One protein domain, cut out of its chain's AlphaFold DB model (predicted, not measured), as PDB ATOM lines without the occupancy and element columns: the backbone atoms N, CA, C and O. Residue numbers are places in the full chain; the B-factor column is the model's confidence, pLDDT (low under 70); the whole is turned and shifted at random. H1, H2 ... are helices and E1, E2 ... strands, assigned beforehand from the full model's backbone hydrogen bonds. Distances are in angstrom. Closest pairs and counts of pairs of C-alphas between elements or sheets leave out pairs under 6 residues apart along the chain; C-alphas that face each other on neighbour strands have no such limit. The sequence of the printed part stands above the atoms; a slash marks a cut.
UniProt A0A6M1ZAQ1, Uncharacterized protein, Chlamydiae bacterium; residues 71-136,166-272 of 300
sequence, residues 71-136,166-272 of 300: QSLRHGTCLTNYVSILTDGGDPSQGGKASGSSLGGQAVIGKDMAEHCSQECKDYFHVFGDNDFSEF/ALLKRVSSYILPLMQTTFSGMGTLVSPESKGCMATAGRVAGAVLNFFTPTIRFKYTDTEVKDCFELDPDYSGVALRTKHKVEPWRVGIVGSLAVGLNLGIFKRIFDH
ATOM      1  N   GLN A  71     -38.351  -9.641 -55.982       92.50
ATOM      2  CA  GLN A  71     -39.661  -9.199 -55.536       92.50
ATOM      3  C   GLN A  71     -39.505  -8.394 -54.258       92.50
ATOM      4  O   GLN A  71     -38.771  -8.774 -53.341       92.50
ATOM      5  N   SER A  72     -40.238  -7.293 -54.199       93.31
ATOM      6  CA  SER A  72     -40.360  -6.474 -53.009       93.31
ATOM      7  C   SER A  72     -41.777  -6.664 -52.458       93.31
ATOM      8  O   SER A  72     -42.775  -6.466 -53.149       93.31
ATOM      9  N   LEU A  73     -41.855  -7.184 -51.235       93.62
ATOM     10  CA  LEU A  73     -43.098  -7.444 -50.518       93.62
ATOM     11  C   LEU A  73     -43.251  -6.404 -49.414       93.62
ATOM     12  O   LEU A  73     -42.362  -6.222 -48.586       93.62
ATOM     13  N   ARG A  74     -44.375  -5.703 -49.393       91.56
ATOM     14  CA  ARG A  74     -44.637  -4.566 -48.518       91.56
ATOM     15  C   ARG A  74     -45.463  -4.968 -47.316       91.56
ATOM     16  O   ARG A  74     -46.453  -5.671 -47.454       91.56
ATOM     17  N   HIS A  75     -45.124  -4.437 -46.155       89.56
ATOM     18  CA  HIS A  75     -45.927  -4.578 -44.953       89.56
ATOM     19  C   HIS A  75     -46.159  -3.209 -44.323       89.56
ATOM     20  O   HIS A  75     -45.213  -2.505 -43.953       89.56
ATOM     21  N   GLY A  76     -47.433  -2.830 -44.236       84.00
ATOM     22  CA  GLY A  76     -47.861  -1.665 -43.480       84.00
ATOM     23  C   GLY A  76     -47.945  -2.013 -41.998       84.00
ATOM     24  O   GLY A  76     -48.576  -3.001 -41.632       84.00
ATOM     25  N   THR A  77     -47.304  -1.223 -41.143       81.81
ATOM     26  CA  THR A  77     -47.227  -1.485 -39.701       81.81
ATOM     27  C   THR A  77     -47.193  -0.178 -38.921       81.81
ATOM     28  O   THR A  77     -46.989   0.867 -39.521       81.81
ATOM     29  N   CYS A  78     -47.404  -0.201 -37.605       76.12
ATOM     30  CA  CYS A  78     -47.237   0.980 -36.749       76.12
ATOM     31  C   CYS A  78     -45.781   1.116 -36.268       76.12
ATOM     32  O   CYS A  78     -45.022   0.150 -36.282       76.12
ATOM     33  N   LEU A  79     -45.384   2.298 -35.783       72.25
ATOM     34  CA  LEU A  79     -43.998   2.568 -35.374       72.25
ATOM     35  C   LEU A  79     -43.453   1.594 -34.309       72.25
ATOM     36  O   LEU A  79     -42.278   1.236 -34.349       72.25
ATOM     37  N   THR A  80     -44.287   1.146 -33.366       72.81
ATOM     38  CA  THR A  80     -43.867   0.187 -32.329       72.81
ATOM     39  C   THR A  80     -43.520  -1.170 -32.932       72.81
ATOM     40  O   THR A  80     -42.481  -1.746 -32.618       72.81
ATOM     41  N   ASN A  81     -44.358  -1.648 -33.850       81.44
ATOM     42  CA  ASN A  81     -44.147  -2.916 -34.536       81.44
ATOM     43  C   ASN A  81     -43.039  -2.799 -35.583       81.44
ATOM     44  O   ASN A  81     -42.326  -3.765 -35.812       81.44
ATOM     45  N   TYR A  82     -42.841  -1.613 -36.166       84.50
ATOM     46  CA  TYR A  82     -41.765  -1.352 -37.114       84.50
ATOM     47  C   TYR A  82     -40.400  -1.719 -36.532       84.50
ATOM     48  O   TYR A  82     -39.655  -2.479 -37.142       84.50
ATOM     49  N   VAL A  83     -40.095  -1.240 -35.322       84.50
ATOM     50  CA  VAL A  83     -38.809  -1.518 -34.665       84.50
ATOM     51  C   VAL A  83     -38.648  -3.006 -34.346       84.50
ATOM     52  O   VAL A  83     -37.578  -3.561 -34.591       84.50
ATOM     53  N   SER A  84     -39.699  -3.666 -33.849       88.62
ATOM     54  CA  SER A  84     -39.655  -5.111 -33.579       88.62
ATOM     55  C   SER A  84     -39.450  -5.912 -34.866       88.62
ATOM     56  O   SER A  84     -38.582  -6.771 -34.914       88.62
ATOM     57  N   ILE A  85     -40.133  -5.567 -35.958       90.56
ATOM     58  CA  ILE A  85     -39.958  -6.257 -37.242       90.56
ATOM     59  C   ILE A  85     -38.545  -6.053 -37.804       90.56
ATOM     60  O   ILE A  85     -37.968  -6.983 -38.361       90.56
ATOM     61  N   LEU A  86     -37.962  -4.860 -37.651       88.62
ATOM     62  CA  LEU A  86     -36.582  -4.614 -38.079       88.62
ATOM     63  C   LEU A  86     -35.549  -5.430 -37.296       88.62
ATOM     64  O   LEU A  86     -34.500  -5.762 -37.844       88.62
ATOM     65  N   THR A  87     -35.810  -5.700 -36.019       90.38
ATOM     66  CA  THR A  87     -34.854  -6.355 -35.115       90.38
ATOM     67  C   THR A  87     -35.042  -7.867 -35.089       90.38
ATOM     68  O   THR A  87     -34.075  -8.607 -35.256       90.38
ATOM     69  N   ASP A  88     -36.285  -8.320 -34.960       93.94
ATOM     70  CA  ASP A  88     -36.645  -9.721 -34.756       93.94
ATOM     71  C   ASP A  88     -37.180 -10.399 -36.023       93.94
ATOM     72  O   ASP A  88     -37.214 -11.633 -36.085       93.94
ATOM     73  N   GLY A  89     -37.574  -9.618 -37.034       93.75
ATOM     74  CA  GLY A  89     -38.257 -10.095 -38.233       93.75
ATOM     75  C   GLY A  89     -39.788 -10.082 -38.119       93.75
ATOM     76  O   GLY A  89     -40.362  -9.741 -37.088       93.75
ATOM     77  N   GLY A  90     -40.472 -10.459 -39.201       93.56
ATOM     78  CA  GLY A  90     -41.922 -10.658 -39.202       93.56
ATOM     79  C   GLY A  90     -42.279 -12.013 -38.594       93.56
ATOM     80  O   GLY A  90     -41.973 -13.049 -39.182       93.56
ATOM     81  N   ASP A  91     -42.918 -12.014 -37.425       93.62
ATOM     82  CA  ASP A  91     -43.352 -13.227 -36.723       93.62
ATOM     83  C   ASP A  91     -44.849 -13.510 -36.980       93.62
ATOM     84  O   ASP A  91     -45.703 -12.753 -36.501       93.62
ATOM     85  N   PRO A  92     -45.196 -14.597 -37.695       92.50
ATOM     86  CA  PRO A  92     -46.579 -14.982 -37.960       92.50
ATOM     87  C   PRO A  92     -47.396 -15.214 -36.691       92.50
ATOM     88  O   PRO A  92     -48.582 -14.908 -36.681       92.50
ATOM     89  N   SER A  93     -46.775 -15.657 -35.590       90.50
ATOM     90  CA  SER A  93     -47.475 -15.873 -34.315       90.50
ATOM     91  C   SER A  93     -47.974 -14.572 -33.672       90.50
ATOM     92  O   SER A  93     -48.738 -14.596 -32.703       90.50
ATOM     93  N   GLN A  94     -47.530 -13.413 -34.172       85.38
ATOM     94  CA  GLN A  94     -48.055 -12.098 -33.798       85.38
ATOM     95  C   GLN A  94     -49.202 -11.639 -34.712       85.38
ATOM     96  O   GLN A  94     -49.910 -10.691 -34.372       85.38
ATOM     97  N   GLY A  95     -49.409 -12.315 -35.844       79.00
ATOM     98  CA  GLY A  95     -50.506 -12.088 -36.778       79.00
ATOM     99  C   GLY A  95     -51.874 -12.367 -36.167       79.00
ATOM    100  O   GLY A  95     -52.030 -13.244 -35.315       79.00
ATOM    101  N   GLY A  96     -52.871 -11.569 -36.549       65.75
ATOM    102  CA  GLY A  96     -54.251 -11.731 -36.079       65.75
ATOM    103  C   GLY A  96     -54.481 -11.412 -34.597       65.75
ATOM    104  O   GLY A  96     -55.632 -11.410 -34.155       65.75
ATOM    105  N   LYS A  97     -53.440 -11.089 -33.811       70.00
ATOM    106  CA  LYS A  97     -53.611 -10.593 -32.438       70.00
ATOM    107  C   LYS A  97     -54.388  -9.275 -32.455       70.00
ATOM    108  O   LYS A  97     -54.371  -8.528 -33.436       70.00
ATOM    109  N   ALA A  98     -55.084  -8.986 -31.357       56.78
ATOM    110  CA  ALA A  98     -55.837  -7.747 -31.151       56.78
ATOM    111  C   ALA A  98     -54.895  -6.531 -30.989       56.78
ATOM    112  O   ALA A  98     -54.891  -5.861 -29.962       56.78
ATOM    113  N   SER A  99     -54.039  -6.276 -31.976       56.72
ATOM    114  CA  SER A  99     -53.114  -5.154 -32.033       56.72
ATOM    115  C   SER A  99     -53.474  -4.271 -33.217       56.72
ATOM    116  O   SER A  99     -53.612  -4.768 -34.332       56.72
ATOM    117  N   GLY A 100     -53.587  -2.964 -32.977       53.84
ATOM    118  CA  GLY A 100     -53.665  -1.924 -34.002       53.84
ATOM    119  C   GLY A 100     -54.779  -2.093 -35.041       53.84
ATOM    120  O   GLY A 100     -55.846  -1.503 -34.911       53.84
ATOM    121  N   SER A 101     -54.541  -2.869 -36.096       52.44
ATOM    122  CA  SER A 101     -55.416  -2.967 -37.273       52.44
ATOM    123  C   SER A 101     -56.716  -3.707 -36.968       52.44
ATOM    124  O   SER A 101     -57.775  -3.289 -37.423       52.44
ATOM    125  N   SER A 102     -56.661  -4.762 -36.151       56.50
ATOM    126  CA  SER A 102     -57.837  -5.537 -35.728       56.50
ATOM    127  C   SER A 102     -58.726  -4.757 -34.750       56.50
ATOM    128  O   SER A 102     -59.950  -4.826 -34.839       56.50
ATOM    129  N   LEU A 103     -58.127  -3.934 -33.881       55.00
ATOM    130  CA  LEU A 103     -58.849  -3.000 -33.004       55.00
ATOM    131  C   LEU A 103     -59.493  -1.853 -33.799       55.00
ATOM    132  O   LEU A 103     -60.642  -1.491 -33.549       55.00
ATOM    133  N   GLY A 104     -58.776  -1.308 -34.789       53.53
ATOM    134  CA  GLY A 104     -59.328  -0.336 -35.733       53.53
ATOM    135  C   GLY A 104     -60.484  -0.924 -36.552       53.53
ATOM    136  O   GLY A 104     -61.513  -0.273 -36.711       53.53
ATOM    137  N   GLY A 105     -60.347  -2.179 -36.992       53.78
ATOM    138  CA  GLY A 105     -61.392  -2.946 -37.667       53.78
ATOM    139  C   GLY A 105     -62.636  -3.131 -36.797       53.78
ATOM    140  O   GLY A 105     -63.727  -2.793 -37.241       53.78
ATOM    141  N   GLN A 106     -62.495  -3.548 -35.533       57.44
ATOM    142  CA  GLN A 106     -63.631  -3.684 -34.600       57.44
ATOM    143  C   GLN A 106     -64.485  -2.414 -34.504       57.44
ATOM    144  O   GLN A 106     -65.711  -2.500 -34.437       57.44
ATOM    145  N   ALA A 107     -63.851  -1.238 -34.529       56.16
ATOM    146  CA  ALA A 107     -64.554   0.042 -34.476       56.16
ATOM    147  C   ALA A 107     -65.345   0.370 -35.758       56.16
ATOM    148  O   ALA A 107     -66.251   1.200 -35.704       56.16
ATOM    149  N   VAL A 108     -65.009  -0.250 -36.895       56.09
ATOM    150  CA  VAL A 108     -65.585   0.052 -38.218       56.09
ATOM    151  C   VAL A 108     -66.551  -1.035 -38.696       56.09
ATOM    152  O   VAL A 108     -67.638  -0.711 -39.161       56.09
ATOM    153  N   ILE A 109     -66.175  -2.311 -38.580       60.31
ATOM    154  CA  ILE A 109     -66.926  -3.458 -39.127       60.31
ATOM    155  C   ILE A 109     -67.712  -4.243 -38.066       60.31
ATOM    156  O   ILE A 109     -68.401  -5.206 -38.393       60.31
ATOM    157  N   GLY A 110     -67.653  -3.817 -36.800       64.62
ATOM    158  CA  GLY A 110     -68.320  -4.484 -35.686       64.62
ATOM    159  C   GLY A 110     -67.495  -5.623 -35.080       64.62
ATOM    160  O   GLY A 110     -66.544  -6.133 -35.675       64.62
ATOM    161  N   LYS A 111     -67.851  -5.998 -33.847       72.38
ATOM    162  CA  LYS A 111     -67.067  -6.923 -33.016       72.38
ATOM    163  C   LYS A 111     -67.017  -8.341 -33.592       72.38
ATOM    164  O   LYS A 111     -65.930  -8.896 -33.687       72.38
ATOM    165  N   ASP A 112     -68.160  -8.873 -34.020       73.38
ATOM    166  CA  ASP A 112     -68.277 -10.268 -34.469       73.38
ATOM    167  C   ASP A 112     -67.503 -10.514 -35.773       73.38
ATOM    168  O   ASP A 112     -66.761 -11.487 -35.890       73.38
ATOM    169  N   MET A 113     -67.599  -9.581 -36.730       65.94
ATOM    170  CA  MET A 113     -66.863  -9.667 -37.995       65.94
ATOM    171  C   MET A 113     -65.353  -9.542 -37.769       65.94
ATOM    172  O   MET A 113     -64.565 -10.291 -38.337       65.94
ATOM    173  N   ALA A 114     -64.931  -8.626 -36.898       66.56
ATOM    174  CA  ALA A 114     -63.518  -8.459 -36.596       66.56
ATOM    175  C   ALA A 114     -62.932  -9.633 -35.789       66.56
ATOM    176  O   ALA A 114     -61.744  -9.921 -35.917       66.56
ATOM    177  N   GLU A 115     -63.737 -10.313 -34.970       72.44
ATOM    178  CA  GLU A 115     -63.325 -11.535 -34.279       72.44
ATOM    179  C   GLU A 115     -63.174 -12.708 -35.255       72.44
ATOM    180  O   GLU A 115     -62.191 -13.443 -35.167       72.44
ATOM    181  N   HIS A 116     -64.069 -12.823 -36.240       71.44
ATOM    182  CA  HIS A 116     -63.944 -13.799 -37.322       71.44
ATOM    183  C   HIS A 116     -62.673 -13.564 -38.157       71.44
ATOM    184  O   HIS A 116     -61.834 -14.460 -38.235       71.44
ATOM    185  N   CYS A 117     -62.445 -12.338 -38.647       67.38
ATOM    186  CA  CYS A 117     -61.210 -11.990 -39.363       67.38
ATOM    187  C   CYS A 117     -59.958 -12.198 -38.492       67.38
ATOM    188  O   CYS A 117     -58.918 -12.633 -38.973       67.38
ATOM    189  N   SER A 118     -60.033 -11.917 -37.185       72.00
ATOM    190  CA  SER A 118     -58.916 -12.165 -36.264       72.00
ATOM    191  C   SER A 118     -58.588 -13.651 -36.152       72.00
ATOM    192  O   SER A 118     -57.411 -13.990 -36.069       72.00
ATOM    193  N   GLN A 119     -59.586 -14.538 -36.151       77.69
ATOM    194  CA  GLN A 119     -59.356 -15.981 -36.091       77.69
ATOM    195  C   GLN A 119     -58.747 -16.532 -37.382       77.69
ATOM    196  O   GLN A 119     -57.852 -17.368 -37.296       77.69
ATOM    197  N   GLU A 120     -59.186 -16.055 -38.544       75.19
ATOM    198  CA  GLU A 120     -58.673 -16.520 -39.841       75.19
ATOM    199  C   GLU A 120     -57.265 -15.987 -40.148       75.19
ATOM    200  O   GLU A 120     -56.457 -16.691 -40.755       75.19
ATOM    201  N   CYS A 121     -56.925 -14.802 -39.634       77.25
ATOM    202  CA  CYS A 121     -55.594 -14.201 -39.765       77.25
ATOM    203  C   CYS A 121     -54.598 -14.618 -38.665       77.25
ATOM    204  O   CYS A 121     -53.487 -14.081 -38.605       77.25
ATOM    205  N   LYS A 122     -54.971 -15.522 -37.748       84.56
ATOM    206  CA  LYS A 122     -54.044 -16.009 -36.712       84.56
ATOM    207  C   LYS A 122     -52.900 -16.796 -37.334       84.56
ATOM    208  O   LYS A 122     -53.101 -17.579 -38.256       84.56
ATOM    209  N   ASP A 123     -51.711 -16.620 -36.766       90.25
ATOM    210  CA  ASP A 123     -50.499 -17.355 -37.144       90.25
ATOM    211  C   ASP A 123     -50.028 -17.098 -38.590       90.25
ATOM    212  O   ASP A 123     -49.308 -17.912 -39.175       90.25
ATOM    213  N   TYR A 124     -50.400 -15.944 -39.154       92.06
ATOM    214  CA  TYR A 124     -49.983 -15.492 -40.478       92.06
ATOM    215  C   TYR A 124     -49.322 -14.114 -40.447       92.06
ATOM    216  O   TYR A 124     -49.774 -13.179 -39.790       92.06
ATOM    217  N   PHE A 125     -48.259 -13.958 -41.234       92.50
ATOM    218  CA  PHE A 125     -47.676 -12.656 -41.536       92.50
ATOM    219  C   PHE A 125     -48.111 -12.202 -42.934       92.50
ATOM    220  O   PHE A 125     -47.835 -12.884 -43.921       92.50
ATOM    221  N   HIS A 126     -48.798 -11.060 -43.012       90.75
ATOM    222  CA  HIS A 126     -49.416 -10.556 -44.243       90.75
ATOM    223  C   HIS A 126     -48.528  -9.519 -44.929       90.75
ATOM    224  O   HIS A 126     -48.022  -8.601 -44.282       90.75
ATOM    225  N   VAL A 127     -48.369  -9.620 -46.244       92.38
ATOM    226  CA  VAL A 127     -47.579  -8.701 -47.072       92.38
ATOM    227  C   VAL A 127     -48.270  -8.440 -48.410       92.38
ATOM    228  O   VAL A 127     -49.117  -9.208 -48.848       92.38
ATOM    229  N   PHE A 128     -47.896  -7.367 -49.098       90.06
ATOM    230  CA  PHE A 128     -48.418  -7.000 -50.415       90.06
ATOM    231  C   PHE A 128     -47.297  -7.055 -51.445       90.06
ATOM    232  O   PHE A 128     -46.246  -6.456 -51.232       90.06
ATOM    233  N   GLY A 129     -47.495  -7.755 -52.559       86.25
ATOM    234  CA  GLY A 129     -46.502  -7.791 -53.634       86.25
ATOM    235  C   GLY A 129     -46.396  -6.465 -54.392       86.25
ATOM    236  O   GLY A 129     -47.396  -5.774 -54.589       86.25
ATOM    237  N   ASP A 130     -45.186  -6.126 -54.849       72.25
ATOM    238  CA  ASP A 130     -44.945  -4.981 -55.740       72.25
ATOM    239  C   ASP A 130     -45.372  -5.244 -57.193       72.25
ATOM    240  O   ASP A 130     -45.732  -4.312 -57.918       72.25
ATOM    241  N   ASN A 131     -45.375  -6.511 -57.620       57.59
ATOM    242  CA  ASN A 131     -45.661  -6.883 -58.999       57.59
ATOM    243  C   ASN A 131     -47.130  -7.281 -59.228       57.59
ATOM    244  O   ASN A 131     -47.617  -8.294 -58.738       57.59
ATOM    245  N   ASP A 132     -47.787  -6.454 -60.042       49.84
ATOM    246  CA  ASP A 132     -48.671  -6.820 -61.147       49.84
ATOM    247  C   ASP A 132     -49.752  -7.889 -60.884       49.84
ATOM    248  O   ASP A 132     -49.707  -9.031 -61.338       49.84
ATOM    249  N   PHE A 133     -50.884  -7.420 -60.360       44.09
ATOM    250  CA  PHE A 133     -52.212  -8.023 -60.550       44.09
ATOM    251  C   PHE A 133     -52.557  -8.394 -62.013       44.09
ATOM    252  O   PHE A 133     -53.675  -8.829 -62.283       44.09
ATOM    253  N   SER A 134     -51.718  -8.083 -63.002       39.25
ATOM    254  CA  SER A 134     -51.947  -8.393 -64.413       39.25
ATOM    255  C   SER A 134     -51.900  -9.905 -64.672       39.25
ATOM    256  O   SER A 134     -52.750 -10.410 -65.406       39.25
ATOM    257  N   GLU A 135     -51.001 -10.641 -64.010       44.56
ATOM    258  CA  GLU A 135     -50.907 -12.100 -64.142       44.56
ATOM    259  C   GLU A 135     -51.961 -12.807 -63.273       44.56
ATOM    260  O   GLU A 135     -52.612 -13.750 -63.722       44.56
ATOM    261  N   PHE A 136     -52.251 -12.257 -62.090       43.22
ATOM    262  CA  PHE A 136     -53.262 -12.807 -61.183       43.22
ATOM    263  C   PHE A 136     -54.700 -12.662 -61.713       43.22
ATOM    264  O   PHE A 136     -55.506 -13.584 -61.619       43.22
ATOM    265  N   ALA A 166     -53.391  -0.368 -65.016       57.62
ATOM    266  CA  ALA A 166     -52.029  -0.545 -64.521       57.62
ATOM    267  C   ALA A 166     -51.641   0.598 -63.573       57.62
ATOM    268  O   ALA A 166     -51.122   0.345 -62.490       57.62
ATOM    269  N   LEU A 167     -51.984   1.844 -63.920       58.41
ATOM    270  CA  LEU A 167     -51.792   3.000 -63.045       58.41
ATOM    271  C   LEU A 167     -52.615   2.895 -61.757       58.41
ATOM    272  O   LEU A 167     -52.052   3.058 -60.682       58.41
ATOM    273  N   LEU A 168     -53.909   2.569 -61.834       63.00
ATOM    274  CA  LEU A 168     -54.755   2.389 -60.647       63.00
ATOM    275  C   LEU A 168     -54.273   1.240 -59.754       63.00
ATOM    276  O   LEU A 168     -54.283   1.388 -58.538       63.00
ATOM    277  N   LYS A 169     -53.814   0.128 -60.340       62.03
ATOM    278  CA  LYS A 169     -53.215  -1.008 -59.616       62.03
ATOM    279  C   LYS A 169     -51.904  -0.622 -58.939       62.03
ATOM    280  O   LYS A 169     -51.655  -1.006 -57.802       62.03
ATOM    281  N   ARG A 170     -51.073   0.171 -59.617       61.72
ATOM    282  CA  ARG A 170     -49.835   0.688 -59.038       61.72
ATOM    283  C   ARG A 170     -50.156   1.637 -57.892       61.72
ATOM    284  O   ARG A 170     -49.627   1.476 -56.809       61.72
ATOM    285  N   VAL A 171     -51.088   2.566 -58.083       62.88
ATOM    286  CA  VAL A 171     -51.559   3.469 -57.026       62.88
ATOM    287  C   VAL A 171     -52.142   2.682 -55.846       62.88
ATOM    288  O   VAL A 171     -51.798   2.975 -54.704       62.88
ATOM    289  N   SER A 172     -52.951   1.644 -56.086       62.44
ATOM    290  CA  SER A 172     -53.525   0.833 -55.010       62.44
ATOM    291  C   SER A 172     -52.466   0.054 -54.228       62.44
ATOM    292  O   SER A 172     -52.592  -0.023 -53.010       62.44
ATOM    293  N   SER A 173     -51.387  -0.432 -54.853       61.66
ATOM    294  CA  SER A 173     -50.287  -1.104 -54.135       61.66
ATOM    295  C   SER A 173     -49.462  -0.164 -53.243       61.66
ATOM    296  O   SER A 173     -48.784  -0.618 -52.318       61.66
ATOM    297  N   TYR A 174     -49.542   1.155 -53.457       63.88
ATOM    298  CA  TYR A 174     -49.031   2.158 -52.513       63.88
ATOM    299  C   TYR A 174     -50.070   2.530 -51.449       63.88
ATOM    300  O   TYR A 174     -49.731   2.634 -50.271       63.88
ATOM    301  N   ILE A 175     -51.331   2.717 -51.852       67.06
ATOM    302  CA  ILE A 175     -52.403   3.165 -50.956       67.06
ATOM    303  C   ILE A 175     -52.785   2.080 -49.947       67.06
ATOM    304  O   ILE A 175     -52.990   2.403 -48.785       67.06
ATOM    305  N   LEU A 176     -52.862   0.808 -50.341       66.31
ATOM    306  CA  LEU A 176     -53.320  -0.281 -49.470       66.31
ATOM    307  C   LEU A 176     -52.413  -0.491 -48.246       66.31
ATOM    308  O   LEU A 176     -52.937  -0.438 -47.133       66.31
ATOM    309  N   PRO A 177     -51.076  -0.628 -48.386       64.38
ATOM    310  CA  PRO A 177     -50.189  -0.680 -47.226       64.38
ATOM    311  C   PRO A 177     -50.287   0.578 -46.361       64.38
ATOM    312  O   PRO A 177     -50.287   0.476 -45.138       64.38
ATOM    313  N   LEU A 178     -50.428   1.759 -46.973       66.50
ATOM    314  CA  LEU A 178     -50.579   3.022 -46.246       66.50
ATOM    315  C   LEU A 178     -51.894   3.075 -45.452       66.50
ATOM    316  O   LEU A 178     -51.910   3.504 -44.297       66.50
ATOM    317  N   MET A 179     -52.997   2.613 -46.041       64.88
ATOM    318  CA  MET A 179     -54.288   2.490 -45.369       64.88
ATOM    319  C   MET A 179     -54.193   1.489 -44.222       64.88
ATOM    320  O   MET A 179     -54.625   1.806 -43.117       64.88
ATOM    321  N   GLN A 180     -53.564   0.328 -44.431       65.75
ATOM    322  CA  GLN A 180     -53.347  -0.653 -43.370       65.75
ATOM    323  C   GLN A 180     -52.513  -0.074 -42.227       65.75
ATOM    324  O   GLN A 180     -52.908  -0.202 -41.072       65.75
ATOM    325  N   THR A 181     -51.415   0.617 -42.521       63.66
ATOM    326  CA  THR A 181     -50.622   1.356 -41.528       63.66
ATOM    327  C   THR A 181     -51.483   2.366 -40.765       63.66
ATOM    328  O   THR A 181     -51.451   2.412 -39.534       63.66
ATOM    329  N   THR A 182     -52.321   3.123 -41.477       64.12
ATOM    330  CA  THR A 182     -53.219   4.129 -40.894       64.12
ATOM    331  C   THR A 182     -54.235   3.507 -39.943       64.12
ATOM    332  O   THR A 182     -54.344   3.944 -38.796       64.12
ATOM    333  N   PHE A 183     -54.928   2.450 -40.369       64.69
ATOM    334  CA  PHE A 183     -55.858   1.717 -39.512       64.69
ATOM    335  C   PHE A 183     -55.140   1.070 -38.325       64.69
ATOM    336  O   PHE A 183     -55.658   1.092 -37.209       64.69
ATOM    337  N   SER A 184     -53.917   0.577 -38.540       62.16
ATOM    338  CA  SER A 184     -53.095  -0.026 -37.493       62.16
ATOM    339  C   SER A 184     -52.768   0.958 -36.381       62.16
ATOM    340  O   SER A 184     -53.057   0.689 -35.218       62.16
ATOM    341  N   GLY A 185     -52.206   2.126 -36.703       60.31
ATOM    342  CA  GLY A 185     -51.849   3.064 -35.641       60.31
ATOM    343  C   GLY A 185     -53.063   3.761 -35.012       60.31
ATOM    344  O   GLY A 185     -53.009   4.103 -33.828       60.31
ATOM    345  N   MET A 186     -54.185   3.896 -35.738       63.81
ATOM    346  CA  MET A 186     -55.440   4.377 -35.145       63.81
ATOM    347  C   MET A 186     -55.914   3.469 -34.007       63.81
ATOM    348  O   MET A 186     -56.330   3.980 -32.971       63.81
ATOM    349  N   GLY A 187     -55.807   2.144 -34.152       60.03
ATOM    350  CA  GLY A 187     -56.174   1.227 -33.071       60.03
ATOM    351  C   GLY A 187     -55.177   1.188 -31.910       60.03
ATOM    352  O   GLY A 187     -55.578   0.871 -30.797       60.03
ATOM    353  N   THR A 188     -53.901   1.543 -32.115       58.34
ATOM    354  CA  THR A 188     -52.909   1.569 -31.017       58.34
ATOM    355  C   THR A 188     -52.991   2.807 -30.121       58.34
ATOM    356  O   THR A 188     -52.616   2.735 -28.955       58.34
ATOM    357  N   LEU A 189     -53.463   3.945 -30.643       57.03
ATOM    358  CA  LEU A 189     -53.467   5.230 -29.921       57.03
ATOM    359  C   LEU A 189     -54.833   5.604 -29.336       57.03
ATOM    360  O   LEU A 189     -54.956   6.605 -28.628       57.03
ATOM    361  N   VAL A 190     -55.859   4.799 -29.603       56.22
ATOM    362  CA  VAL A 190     -57.193   4.971 -29.037       56.22
ATOM    363  C   VAL A 190     -57.407   3.874 -28.009       56.22
ATOM    364  O   VAL A 190     -57.761   2.751 -28.351       56.22
ATOM    365  N   SER A 191     -57.233   4.212 -26.729       55.16
ATOM    366  CA  SER A 191     -57.834   3.388 -25.681       55.16
ATOM    367  C   SER A 191     -59.355   3.409 -25.892       55.16
ATOM    368  O   SER A 191     -59.913   4.510 -26.024       55.16
ATOM    369  N   PRO A 192     -60.040   2.249 -25.919       57.19
ATOM    370  CA  PRO A 192     -61.496   2.186 -26.063       57.19
ATOM    371  C   PRO A 192     -62.244   2.953 -24.958       57.19
ATOM    372  O   PRO A 192     -63.413   3.297 -25.127       57.19
ATOM    373  N   GLU A 193     -61.568   3.294 -23.858       60.03
ATOM    374  CA  GLU A 193     -62.120   4.069 -22.743       60.03
ATOM    375  C   GLU A 193     -61.959   5.594 -22.895       60.03
ATOM    376  O   GLU A 193     -62.579   6.364 -22.159       60.03
ATOM    377  N   SER A 194     -61.159   6.066 -23.857       58.56
ATOM    378  CA  SER A 194     -60.939   7.501 -24.060       58.56
ATOM    379  C   SER A 194     -62.158   8.170 -24.716       58.56
ATOM    380  O   SER A 194     -62.547   7.854 -25.841       58.56
ATOM    381  N   LYS A 195     -62.784   9.126 -24.012       70.88
ATOM    382  CA  LYS A 195     -63.889   9.955 -24.530       70.88
ATOM    383  C   LYS A 195     -63.443  11.408 -24.719       70.88
ATOM    384  O   LYS A 195     -62.585  11.911 -23.998       70.88
ATOM    385  N   GLY A 196     -64.069  12.104 -25.668       75.75
ATOM    386  CA  GLY A 196     -63.914  13.551 -25.858       75.75
ATOM    387  C   GLY A 196     -62.686  13.981 -26.674       75.75
ATOM    388  O   GLY A 196     -62.186  13.243 -27.518       75.75
ATOM    389  N   CYS A 197     -62.220  15.213 -26.437       66.94
ATOM    390  CA  CYS A 197     -61.188  15.891 -27.237       66.94
ATOM    391  C   CYS A 197     -59.843  15.136 -27.278       66.94
ATOM    392  O   CYS A 197     -59.209  15.084 -28.328       66.94
ATOM    393  N   MET A 198     -59.455  14.475 -26.180       61.16
ATOM    394  CA  MET A 198     -58.243  13.645 -26.103       61.16
ATOM    395  C   MET A 198     -58.277  12.464 -27.083       61.16
ATOM    396  O   MET A 198     -57.267  12.163 -27.713       61.16
ATOM    397  N   ALA A 199     -59.439  11.825 -27.264       66.50
ATOM    398  CA  ALA A 199     -59.588  10.719 -28.209       66.50
ATOM    399  C   ALA A 199     -59.462  11.207 -29.659       66.50
ATOM    400  O   ALA A 199     -58.800  10.576 -30.478       66.50
ATOM    401  N   THR A 200     -60.050  12.366 -29.975       70.69
ATOM    402  CA  THR A 200     -59.905  12.994 -31.296       70.69
ATOM    403  C   THR A 200     -58.460  13.414 -31.556       70.69
ATOM    404  O   THR A 200     -57.928  13.115 -32.621       70.69
ATOM    405  N   ALA A 201     -57.796  14.040 -30.581       66.75
ATOM    406  CA  ALA A 201     -56.391  14.419 -30.685       66.75
ATOM    407  C   ALA A 201     -55.484  13.192 -30.867       66.75
ATOM    408  O   ALA A 201     -54.619  13.207 -31.736       66.75
ATOM    409  N   GLY A 202     -55.730  12.103 -30.128       65.19
ATOM    410  CA  GLY A 202     -55.023  10.830 -30.285       65.19
ATOM    411  C   GLY A 202     -55.230  10.194 -31.663       65.19
ATOM    412  O   GLY A 202     -54.269   9.732 -32.271       65.19
ATOM    413  N   ARG A 203     -56.453  10.243 -32.213       65.81
ATOM    414  CA  ARG A 203     -56.750   9.773 -33.582       65.81
ATOM    415  C   ARG A 203     -56.046  10.601 -34.647       65.81
ATOM    416  O   ARG A 203     -55.497  10.027 -35.578       65.81
ATOM    417  N   VAL A 204     -56.050  11.928 -34.513       68.31
ATOM    418  CA  VAL A 204     -55.374  12.831 -35.455       68.31
ATOM    419  C   VAL A 204     -53.862  12.649 -35.369       68.31
ATOM    420  O   VAL A 204     -53.220  12.461 -36.396       68.31
ATOM    421  N   ALA A 205     -53.293  12.625 -34.162       64.19
ATOM    422  CA  ALA A 205     -51.871  12.371 -33.960       64.19
ATOM    423  C   ALA A 205     -51.467  10.993 -34.501       64.19
ATOM    424  O   ALA A 205     -50.448  10.884 -35.173       64.19
ATOM    425  N   GLY A 206     -52.288   9.963 -34.285       62.91
ATOM    426  CA  GLY A 206     -52.069   8.633 -34.844       62.91
ATOM    427  C   GLY A 206     -52.146   8.601 -36.362       62.91
ATOM    428  O   GLY A 206     -51.249   8.057 -36.994       62.91
ATOM    429  N   ALA A 207     -53.149   9.243 -36.962       63.94
ATOM    430  CA  ALA A 207     -53.246   9.370 -38.412       63.94
ATOM    431  C   ALA A 207     -52.015  10.084 -38.995       63.94
ATOM    432  O   ALA A 207     -51.421   9.590 -39.947       63.94
ATOM    433  N   VAL A 208     -51.581  11.191 -38.383       65.50
ATOM    434  CA  VAL A 208     -50.388  11.940 -38.805       65.50
ATOM    435  C   VAL A 208     -49.125  11.092 -38.656       65.50
ATOM    436  O   VAL A 208     -48.366  10.974 -39.609       65.50
ATOM    437  N   LEU A 209     -48.904  10.448 -37.507       62.09
ATOM    438  CA  LEU A 209     -47.752   9.564 -37.297       62.09
ATOM    439  C   LEU A 209     -47.750   8.387 -38.284       62.09
ATOM    440  O   LEU A 209     -46.686   7.985 -38.751       62.09
ATOM    441  N   ASN A 210     -48.925   7.881 -38.661       61.88
ATOM    442  CA  ASN A 210     -49.073   6.812 -39.645       61.88
ATOM    443  C   ASN A 210     -48.818   7.262 -41.084       61.88
ATOM    444  O   ASN A 210     -48.263   6.478 -41.849       61.88
ATOM    445  N   PHE A 211     -49.127   8.513 -41.442       61.38
ATOM    446  CA  PHE A 211     -48.702   9.089 -42.726       61.38
ATOM    447  C   PHE A 211     -47.179   9.069 -42.889       61.38
ATOM    448  O   PHE A 211     -46.678   8.955 -44.005       61.38
ATOM    449  N   PHE A 212     -46.449   9.147 -41.777       61.38
ATOM    450  CA  PHE A 212     -44.992   9.056 -41.750       61.38
ATOM    451  C   PHE A 212     -44.474   7.668 -41.383       61.38
ATOM    452  O   PHE A 212     -43.258   7.487 -41.309       61.38
ATOM    453  N   THR A 213     -45.349   6.694 -41.121       64.00
ATOM    454  CA  THR A 213     -44.879   5.379 -40.702       64.00
ATOM    455  C   THR A 213     -44.400   4.608 -41.932       64.00
ATOM    456  O   THR A 213     -45.174   4.386 -42.866       64.00
ATOM    457  N   PRO A 214     -43.112   4.234 -41.971       68.19
ATOM    458  CA  PRO A 214     -42.516   3.617 -43.143       68.19
ATOM    459  C   PRO A 214     -43.139   2.249 -43.426       68.19
ATOM    460  O   PRO A 214     -43.209   1.381 -42.556       68.19
ATOM    461  N   THR A 215     -43.535   2.038 -44.678       83.75
ATOM    462  CA  THR A 215     -43.843   0.703 -45.193       83.75
ATOM    463  C   THR A 215     -42.562  -0.121 -45.212       83.75
ATOM    464  O   THR A 215     -41.580   0.268 -45.849       83.75
ATOM    465  N   ILE A 216     -42.565  -1.268 -44.537       89.69
ATOM    466  CA  ILE A 216     -41.427  -2.191 -44.550       89.69
ATOM    467  C   ILE A 216     -41.441  -2.940 -45.874       89.69
ATOM    468  O   ILE A 216     -42.495  -3.399 -46.310       89.69
ATOM    469  N   ARG A 217     -40.277  -3.065 -46.512       92.88
ATOM    470  CA  ARG A 217     -40.100  -3.852 -47.734       92.88
ATOM    471  C   ARG A 217     -39.232  -5.057 -47.437       92.88
ATOM    472  O   ARG A 217     -38.108  -4.890 -46.976       92.88
ATOM    473  N   PHE A 218     -39.738  -6.244 -47.726       95.50
ATOM    474  CA  PHE A 218     -39.011  -7.501 -47.650       95.50
ATOM    475  C   PHE A 218     -38.635  -7.968 -49.044       95.50
ATOM    476  O   PHE A 218     -39.413  -7.811 -49.983       95.50
ATOM    477  N   LYS A 219     -37.450  -8.552 -49.180       95.75
ATOM    478  CA  LYS A 219     -36.909  -8.960 -50.474       95.75
ATOM    479  C   LYS A 219     -36.893 -10.477 -50.599       95.75
ATOM    480  O   LYS A 219     -36.466 -11.188 -49.685       95.75
ATOM    481  N   TYR A 220     -37.368 -10.950 -51.742       95.25
ATOM    482  CA  TYR A 220     -37.493 -12.365 -52.073       95.25
ATOM    483  C   TYR A 220     -37.242 -12.586 -53.561       95.25
ATOM    484  O   TYR A 220     -37.454 -11.695 -54.379       95.25
ATOM    485  N   THR A 221     -36.803 -13.779 -53.933       93.31
ATOM    486  CA  THR A 221     -36.850 -14.233 -55.329       93.31
ATOM    487  C   THR A 221     -38.261 -14.692 -55.700       93.31
ATOM    488  O   THR A 221     -39.037 -15.077 -54.828       93.31
ATOM    489  N   ASP A 222     -38.592 -14.717 -56.994       91.00
ATOM    490  CA  ASP A 222     -39.895 -15.217 -57.471       91.00
ATOM    491  C   ASP A 222     -40.206 -16.638 -56.980       91.00
ATOM    492  O   ASP A 222     -41.351 -16.952 -56.660       91.00
ATOM    493  N   THR A 223     -39.187 -17.497 -56.909       91.44
ATOM    494  CA  THR A 223     -39.315 -18.871 -56.410       91.44
ATOM    495  C   THR A 223     -39.636 -18.891 -54.921       91.44
ATOM    496  O   THR A 223     -40.613 -19.514 -54.528       91.44
ATOM    497  N   GLU A 224     -38.898 -18.138 -54.099       94.12
ATOM    498  CA  GLU A 224     -39.192 -18.058 -52.663       94.12
ATOM    499  C   GLU A 224     -40.584 -17.482 -52.386       94.12
ATOM    500  O   GLU A 224     -41.226 -17.905 -51.431       94.12
ATOM    501  N   VAL A 225     -41.066 -16.531 -53.197       94.31
ATOM    502  CA  VAL A 225     -42.437 -16.024 -53.047       94.31
ATOM    503  C   VAL A 225     -43.447 -17.151 -53.263       94.31
ATOM    504  O   VAL A 225     -44.345 -17.311 -52.447       94.31
ATOM    505  N   LYS A 226     -43.281 -17.961 -54.314       92.81
ATOM    506  CA  LYS A 226     -44.177 -19.093 -54.608       92.81
ATOM    507  C   LYS A 226     -44.121 -20.195 -53.549       92.81
ATOM    508  O   LYS A 226     -45.142 -20.815 -53.281       92.81
ATOM    509  N   ASP A 227     -42.946 -20.428 -52.970       95.19
ATOM    510  CA  ASP A 227     -42.729 -21.521 -52.019       95.19
ATOM    511  C   ASP A 227     -43.136 -21.143 -50.587       95.19
ATOM    512  O   ASP A 227     -43.630 -21.982 -49.836       95.19
ATOM    513  N   CYS A 228     -42.921 -19.884 -50.191       95.56
ATOM    514  CA  CYS A 228     -43.107 -19.436 -48.808       95.56
ATOM    515  C   CYS A 228     -44.412 -18.673 -48.577       95.56
ATOM    516  O   CYS A 228     -44.793 -18.492 -47.417       95.56
ATOM    517  N   PHE A 229     -45.066 -18.172 -49.626       95.38
ATOM    518  CA  PHE A 229     -46.264 -17.349 -49.499       95.38
ATOM    519  C   PHE A 229     -47.445 -17.964 -50.241       95.38
ATOM    520  O   PHE A 229     -47.329 -18.439 -51.367       95.38
ATOM    521  N   GLU A 230     -48.607 -17.885 -49.607       93.62
ATOM    522  CA  GLU A 230     -49.892 -18.189 -50.220       93.62
ATOM    523  C   GLU A 230     -50.701 -16.906 -50.381       93.62
ATOM    524  O   GLU A 230     -50.450 -15.895 -49.721       93.62
ATOM    525  N   LEU A 231     -51.675 -16.931 -51.283       90.25
ATOM    526  CA  LEU A 231     -52.561 -15.790 -51.462       90.25
ATOM    527  C   LEU A 231     -53.517 -15.695 -50.298       90.25
ATOM    528  O   LEU A 231     -54.036 -16.699 -49.811       90.25
ATOM    529  N   ASP A 232     -53.773 -14.462 -49.904       84.00
ATOM    530  CA  ASP A 232     -54.725 -14.184 -48.861       84.00
ATOM    531  C   ASP A 232     -56.154 -14.162 -49.445       84.00
ATOM    532  O   ASP A 232     -56.462 -13.280 -50.266       84.00
ATOM    533  N   PRO A 233     -57.029 -15.122 -49.075       80.31
ATOM    534  CA  PRO A 233     -58.410 -15.160 -49.552       80.31
ATOM    535  C   PRO A 233     -59.190 -13.903 -49.143       80.31
ATOM    536  O   PRO A 233     -60.021 -13.429 -49.921       80.31
ATOM    537  N   ASP A 234     -58.859 -13.301 -47.998       76.56
ATOM    538  CA  ASP A 234     -59.588 -12.158 -47.432       76.56
ATOM    539  C   ASP A 234     -59.325 -10.861 -48.197       76.56
ATOM    540  O   ASP A 234     -60.124  -9.924 -48.194       76.56
ATOM    541  N   TYR A 235     -58.211 -10.826 -48.925       71.00
ATOM    542  CA  TYR A 235     -57.804  -9.697 -49.746       71.00
ATOM    543  C   TYR A 235     -58.010  -9.964 -51.234       71.00
ATOM    544  O   TYR A 235     -57.389  -9.298 -52.052       71.00
ATOM    545  N   SER A 236     -58.866 -10.915 -51.631       74.38
ATOM    546  CA  SER A 236     -59.136 -11.200 -53.055       74.38
ATOM    547  C   SER A 236     -57.852 -11.447 -53.879       74.38
ATOM    548  O   SER A 236     -57.756 -11.031 -55.035       74.38
ATOM    549  N   GLY A 237     -56.826 -12.051 -53.264       71.94
ATOM    550  CA  GLY A 237     -55.516 -12.289 -53.887       71.94
ATOM    551  C   GLY A 237     -54.631 -11.046 -54.071       71.94
ATOM    552  O   GLY A 237     -53.595 -11.126 -54.724       71.94
ATOM    553  N   VAL A 238     -55.018  -9.894 -53.512       74.25
ATOM    554  CA  VAL A 238     -54.213  -8.657 -53.473       74.25
ATOM    555  C   VAL A 238     -53.036  -8.792 -52.503       74.25
ATOM    556  O   VAL A 238     -51.965  -8.224 -52.729       74.25
ATOM    557  N   ALA A 239     -53.257  -9.502 -51.398       86.25
ATOM    558  CA  ALA A 239     -52.259  -9.737 -50.371       86.25
ATOM    559  C   ALA A 239     -51.758 -11.181 -50.427       86.25
ATOM    560  O   ALA A 239     -52.430 -12.096 -50.911       86.25
ATOM    561  N   LEU A 240     -50.554 -11.355 -49.910       91.75
ATOM    562  CA  LEU A 240     -49.923 -12.630 -49.652       91.75
ATOM    563  C   LEU A 240     -49.812 -12.813 -48.143       91.75
ATOM    564  O   LEU A 240     -49.654 -11.845 -47.396       91.75
ATOM    565  N   ARG A 241     -49.823 -14.059 -47.691       93.00
ATOM    566  CA  ARG A 241     -49.601 -14.409 -46.292       93.00
ATOM    567  C   ARG A 241     -48.647 -15.584 -46.174       93.00
ATOM    568  O   ARG A 241     -48.554 -16.423 -47.067       93.00
ATOM    569  N   THR A 242     -47.911 -15.638 -45.071       95.94
ATOM    570  CA  THR A 242     -46.973 -16.728 -44.790       95.94
ATOM    571  C   THR A 242     -47.069 -17.191 -43.342       95.94
ATOM    572  O   THR A 242     -47.276 -16.380 -42.440       95.94
ATOM    573  N   LYS A 243     -46.895 -18.500 -43.126       96.00
ATOM    574  CA  LYS A 243     -46.695 -19.109 -41.798       96.00
ATOM    575  C   LYS A 243     -45.224 -19.165 -41.396       96.00
ATOM    576  O   LYS A 243     -44.899 -19.579 -40.285       96.00
ATOM    577  N   HIS A 244     -44.323 -18.798 -42.302       96.31
ATOM    578  CA  HIS A 244     -42.896 -18.797 -42.038       96.31
ATOM    579  C   HIS A 244     -42.478 -17.472 -41.419       96.31
ATOM    580  O   HIS A 244     -42.939 -16.403 -41.820       96.31
ATOM    581  N   LYS A 245     -41.559 -17.545 -40.456       96.25
ATOM    582  CA  LYS A 245     -40.921 -16.350 -39.924       96.25
ATOM    583  C   LYS A 245     -40.184 -15.620 -41.049       96.25
ATOM    584  O   LYS A 245     -39.395 -16.215 -41.784       96.25
ATOM    585  N   VAL A 246     -40.445 -14.325 -41.177       96.25
ATOM    586  CA  VAL A 246     -39.744 -13.441 -42.106       96.25
ATOM    587  C   VAL A 246     -38.508 -12.901 -41.410       96.25
ATOM    588  O   VAL A 246     -38.611 -12.136 -40.460       96.25
ATOM    589  N   GLU A 247     -37.330 -13.289 -41.879       97.12
ATOM    590  CA  GLU A 247     -36.080 -12.905 -41.228       97.12
ATOM    591  C   GLU A 247     -35.754 -11.402 -41.378       97.12
ATOM    592  O   GLU A 247     -35.965 -10.831 -42.454       97.12
ATOM    593  N   PRO A 248     -35.171 -10.755 -40.348       95.50
ATOM    594  CA  PRO A 248     -34.906  -9.311 -40.351       95.50
ATOM    595  C   PRO A 248     -33.905  -8.884 -41.433       95.50
ATOM    596  O   PRO A 248     -34.011  -7.794 -41.996       95.50
ATOM    597  N   TRP A 249     -32.966  -9.759 -41.807       96.19
ATOM    598  CA  TRP A 249     -31.990  -9.473 -42.863       96.19
ATOM    599  C   TRP A 249     -32.620  -9.335 -44.256       96.19
ATOM    600  O   TRP A 249     -31.952  -8.863 -45.169       96.19
ATOM    601  N   ARG A 250     -33.899  -9.703 -44.433       95.62
ATOM    602  CA  ARG A 250     -34.637  -9.531 -45.695       95.62
ATOM    603  C   ARG A 250     -35.176  -8.118 -45.900       95.62
ATOM    604  O   ARG A 250     -35.775  -7.861 -46.943       95.62
ATOM    605  N   VAL A 251     -35.001  -7.211 -44.940       94.56
ATOM    606  CA  VAL A 251     -35.598  -5.875 -44.992       94.56
ATOM    607  C   VAL A 251     -34.743  -4.881 -45.785       94.56
ATOM    608  O   VAL A 251     -33.539  -4.739 -45.558       94.56
ATOM    609  N   GLY A 252     -35.396  -4.141 -46.685       91.44
ATOM    610  CA  GLY A 252     -34.838  -3.003 -47.416       91.44
ATOM    611  C   GLY A 252     -33.560  -3.336 -48.186       91.44
ATOM    612  O   GLY A 252     -33.420  -4.424 -48.747       91.44
ATOM    613  N   ILE A 253     -32.605  -2.399 -48.168       92.31
ATOM    614  CA  ILE A 253     -31.342  -2.502 -48.916       92.31
ATOM    615  C   ILE A 253     -30.543  -3.736 -48.489       92.31
ATOM    616  O   ILE A 253     -29.966  -4.417 -49.336       92.31
ATOM    617  N   VAL A 254     -30.527  -4.045 -47.187       94.00
ATOM    618  CA  VAL A 254     -29.831  -5.229 -46.662       94.00
ATOM    619  C   VAL A 254     -30.422  -6.493 -47.276       94.00
ATOM    620  O   VAL A 254     -29.668  -7.320 -47.782       94.00
ATOM    621  N   GLY A 255     -31.753  -6.594 -47.334       92.88
ATOM    622  CA  GLY A 255     -32.442  -7.688 -48.016       92.88
ATOM    623  C   GLY A 255     -32.116  -7.764 -49.499       92.88
ATOM    624  O   GLY A 255     -31.834  -8.849 -50.008       92.88
ATOM    625  N   SER A 256     -32.095  -6.618 -50.184       93.94
ATOM    626  CA  SER A 256     -31.797  -6.551 -51.617       93.94
ATOM    627  C   SER A 256     -30.407  -7.122 -51.899       93.94
ATOM    628  O   SER A 256     -30.247  -7.967 -52.777       93.94
ATOM    629  N   LEU A 257     -29.409  -6.740 -51.101       94.50
ATOM    630  CA  LEU A 257     -28.044  -7.240 -51.239       94.50
ATOM    631  C   LEU A 257     -27.918  -8.710 -50.814       94.50
ATOM    632  O   LEU A 257     -27.346  -9.507 -51.553       94.50
ATOM    633  N   ALA A 258     -28.470  -9.087 -49.660       93.94
ATOM    634  CA  ALA A 258     -28.341 -10.437 -49.114       93.94
ATOM    635  C   ALA A 258     -29.005 -11.501 -50.003       93.94
ATOM    636  O   ALA A 258     -28.420 -12.556 -50.244       93.94
ATOM    637  N   VAL A 259     -30.202 -11.220 -50.529       92.94
ATOM    638  CA  VAL A 259     -30.915 -12.137 -51.434       92.94
ATOM    639  C   VAL A 259     -30.355 -12.040 -52.856       92.94
ATOM    640  O   VAL A 259     -30.138 -13.052 -53.526       92.94
ATOM    641  N   GLY A 260     -30.103 -10.820 -53.335       88.81
ATOM    642  CA  GLY A 260     -29.773 -10.563 -54.734       88.81
ATOM    643  C   GLY A 260     -28.356 -10.950 -55.143       88.81
ATOM    644  O   GLY A 260     -28.158 -11.322 -56.302       88.81
ATOM    645  N   LEU A 261     -27.394 -10.941 -54.214       89.12
ATOM    646  CA  LEU A 261     -26.008 -11.359 -54.474       89.12
ATOM    647  C   LEU A 261     -25.809 -12.887 -54.477       89.12
ATOM    648  O   LEU A 261     -24.690 -13.360 -54.667       89.12
ATOM    649  N   ASN A 262     -26.875 -13.674 -54.306       85.00
ATOM    650  CA  ASN A 262     -26.810 -15.131 -54.408       85.00
ATOM    651  C   ASN A 262     -26.491 -15.603 -55.848       85.00
ATOM    652  O   ASN A 262     -26.740 -14.891 -56.830       85.00
ATOM    653  N   LEU A 263     -25.994 -16.841 -55.977       68.88
ATOM    654  CA  LEU A 263     -25.758 -17.533 -57.244       68.88
ATOM    655  C   LEU A 263     -26.996 -17.412 -58.152       68.88
ATOM    656  O   LEU A 263     -28.126 -17.672 -57.738       68.88
ATOM    657  N   GLY A 264     -26.790 -16.971 -59.394       85.25
ATOM    658  CA  GLY A 264     -27.869 -16.768 -60.369       85.25
ATOM    659  C   GLY A 264     -28.272 -15.315 -60.631       85.25
ATOM    660  O   GLY A 264     -29.231 -15.103 -61.365       85.25
ATOM    661  N   ILE A 265     -27.538 -14.321 -60.113       88.94
ATOM    662  CA  ILE A 265     -27.770 -12.899 -60.434       88.94
ATOM    663  C   ILE A 265     -27.836 -12.644 -61.948       88.94
ATOM    664  O   ILE A 265     -28.804 -12.069 -62.432       88.94
ATOM    665  N   PHE A 266     -26.866 -13.151 -62.713       92.00
ATOM    666  CA  PHE A 266     -26.844 -12.978 -64.165       92.00
ATOM    667  C   PHE A 266     -28.059 -13.613 -64.828       92.00
ATOM    668  O   PHE A 266     -28.675 -12.990 -65.682       92.00
ATOM    669  N   LYS A 267     -28.443 -14.820 -64.393       91.81
ATOM    670  CA  LYS A 267     -29.636 -15.493 -64.904       91.81
ATOM    671  C   LYS A 267     -30.881 -14.625 -64.691       91.81
ATOM    672  O   LYS A 267     -31.587 -14.370 -65.652       91.81
ATOM    673  N   ARG A 268     -31.085 -14.080 -63.485       88.50
ATOM    674  CA  ARG A 268     -32.212 -13.175 -63.189       88.50
ATOM    675  C   ARG A 268     -32.206 -11.911 -64.053       88.50
ATOM    676  O   ARG A 268     -33.261 -11.494 -64.522       88.50
ATOM    677  N   ILE A 269     -31.032 -11.321 -64.285       89.62
ATOM    678  CA  ILE A 269     -30.886 -10.146 -65.159       89.62
ATOM    679  C   ILE A 269     -31.287 -10.488 -66.599       89.62
ATOM    680  O   ILE A 269     -32.020  -9.724 -67.226       89.62
ATOM    681  N   PHE A 270     -30.839 -11.635 -67.115       92.06
ATOM    682  CA  PHE A 270     -31.186 -12.092 -68.462       92.06
ATOM    683  C   PHE A 270     -32.657 -12.498 -68.593       92.06
ATOM    684  O   PHE A 270     -33.255 -12.239 -69.635       92.06
ATOM    685  N   ASP A 271     -33.248 -13.072 -67.544       89.38
ATOM    686  CA  ASP A 271     -34.662 -13.452 -67.510       89.38
ATOM    687  C   ASP A 271     -35.582 -12.210 -67.419       89.38
ATOM    688  O   ASP A 271     -36.712 -12.231 -67.914       89.38
ATOM    689  N   HIS A 272     -35.102 -11.095 -66.844       88.75
ATOM    690  CA  HIS A 272     -35.880  -9.863 -66.640       88.75
ATOM    691  C   HIS A 272     -35.136  -8.570 -67.042       88.75
ATOM    692  O   HIS A 272     -34.949  -7.670 -66.213       88.75
TER     693      HIS A 272
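What this domain is: This is residues 71 to 136 and 166 to 272 of the 300 residues of an uncharacterized protein of Chlamydiae bacterium (UniProt A0A6M1ZAQ1). A small, strongly twisted sheet of four strands forms the middle of an elongated body, with the long helix H5 running over its inner strands and H8 packed along its edge strand E3. H5 runs on past the sheet and folds back into H6, and this helical hairpin, with the smaller hairpin of H2 and H3, makes one end; H9 lies at the other end, beyond a link that stands free with residues 261 to 264. The 173 printed residues include nine named helices and four strands, in the order E1 H1 H2 H3 E2 H4 H5 H6 E3 H7 E4 H8 H9. The sheet's order is E3 E1 E2 E4, all antiparallel, and the class is mixed, helices and strands. The whole is compact, with a radius of gyration of the C-alphas of 17.1 A and spans of 60 by 34 by 28 A.

Where its parts are: E1, residues 71 to 75, begins at C-alpha 71 (-39.661, -9.199, -55.536). H1 is residues 79 to 88, H2 101 to 109, H3 111 to 120, E2 125 to 129 and H4 133 to 136. After the cut, H5, residues 166 to 189, is 35.1 A long, with a kink of 26 degrees near residue 174. H6, residues 197 to 211, is 21.0 A long. E3 is residues 216 to 220, H7 222 to 228, E4 239 to 242, H8 252 to 260 and H9 265 to 271, ending at C-alpha 271 (-34.662, -13.452, -67.510).

How they stand to each other: In the sheet, N 73 and O 218 of E1 and E3 are 2.8 A apart, N 74 and O 128 of E1 and E2 2.7 A, and N 127 and O 240 of E2 and E4 2.8 A, each within hydrogen-bond range. H5 is on the sheet at a height of 9.7 A, over E1 and E2. H8 comes closest to E3 at the C-alphas of Gly 255 and Lys 219, 5.3 A. H7 comes closest to E4 at the C-alphas of Cys 228 and Thr 242, 6.2 A. H1 only grazes the sheet, with residues 82 to 86. H5 touches H6, a hairpin, with its residues 178 to 189 alone; the closest C-alphas are those of Thr 182 and Asn 210, 5.1 A, at a steep tilt of 38 degrees, opposite ways. H5 touches H2 with residues 180 to 188 alone, about perpendicular at 83 degrees, closest at the C-alphas of Ser 184 and Ser 101, 3.8 A. H2 touches H3, also a hairpin, closest at the C-alphas of Gln 106 and Ala 114, 5.2 A. H4 and H5 are close but not clearly touching, at 7.1 A between the C-alphas of Phe 133 and Lys 169. H8 and H9 meet only through their link. Every O i to N i+4 pair is within hydrogen-bond range in H3, H6, H7, H8 and H9, against 5 of 6 in H1, 4 of 5 in H2 and 19 of 20 in H5; H4 is too short for such a pair.

The domain as a whole: The C-alphas farthest apart are those of Gly 196 and Phe 266, 59.5 A. Residues 137 to 165 are not printed, and C-alphas 136 and 166 are 12.8 A apart across the cut. The link from H1 to H2, 12 residues, is long. The mean pLDDT of the printed part is 76.5; 70 residues are under 70, among them 98 to 110, 131 to 136, 166 to 194 and 201 to 214.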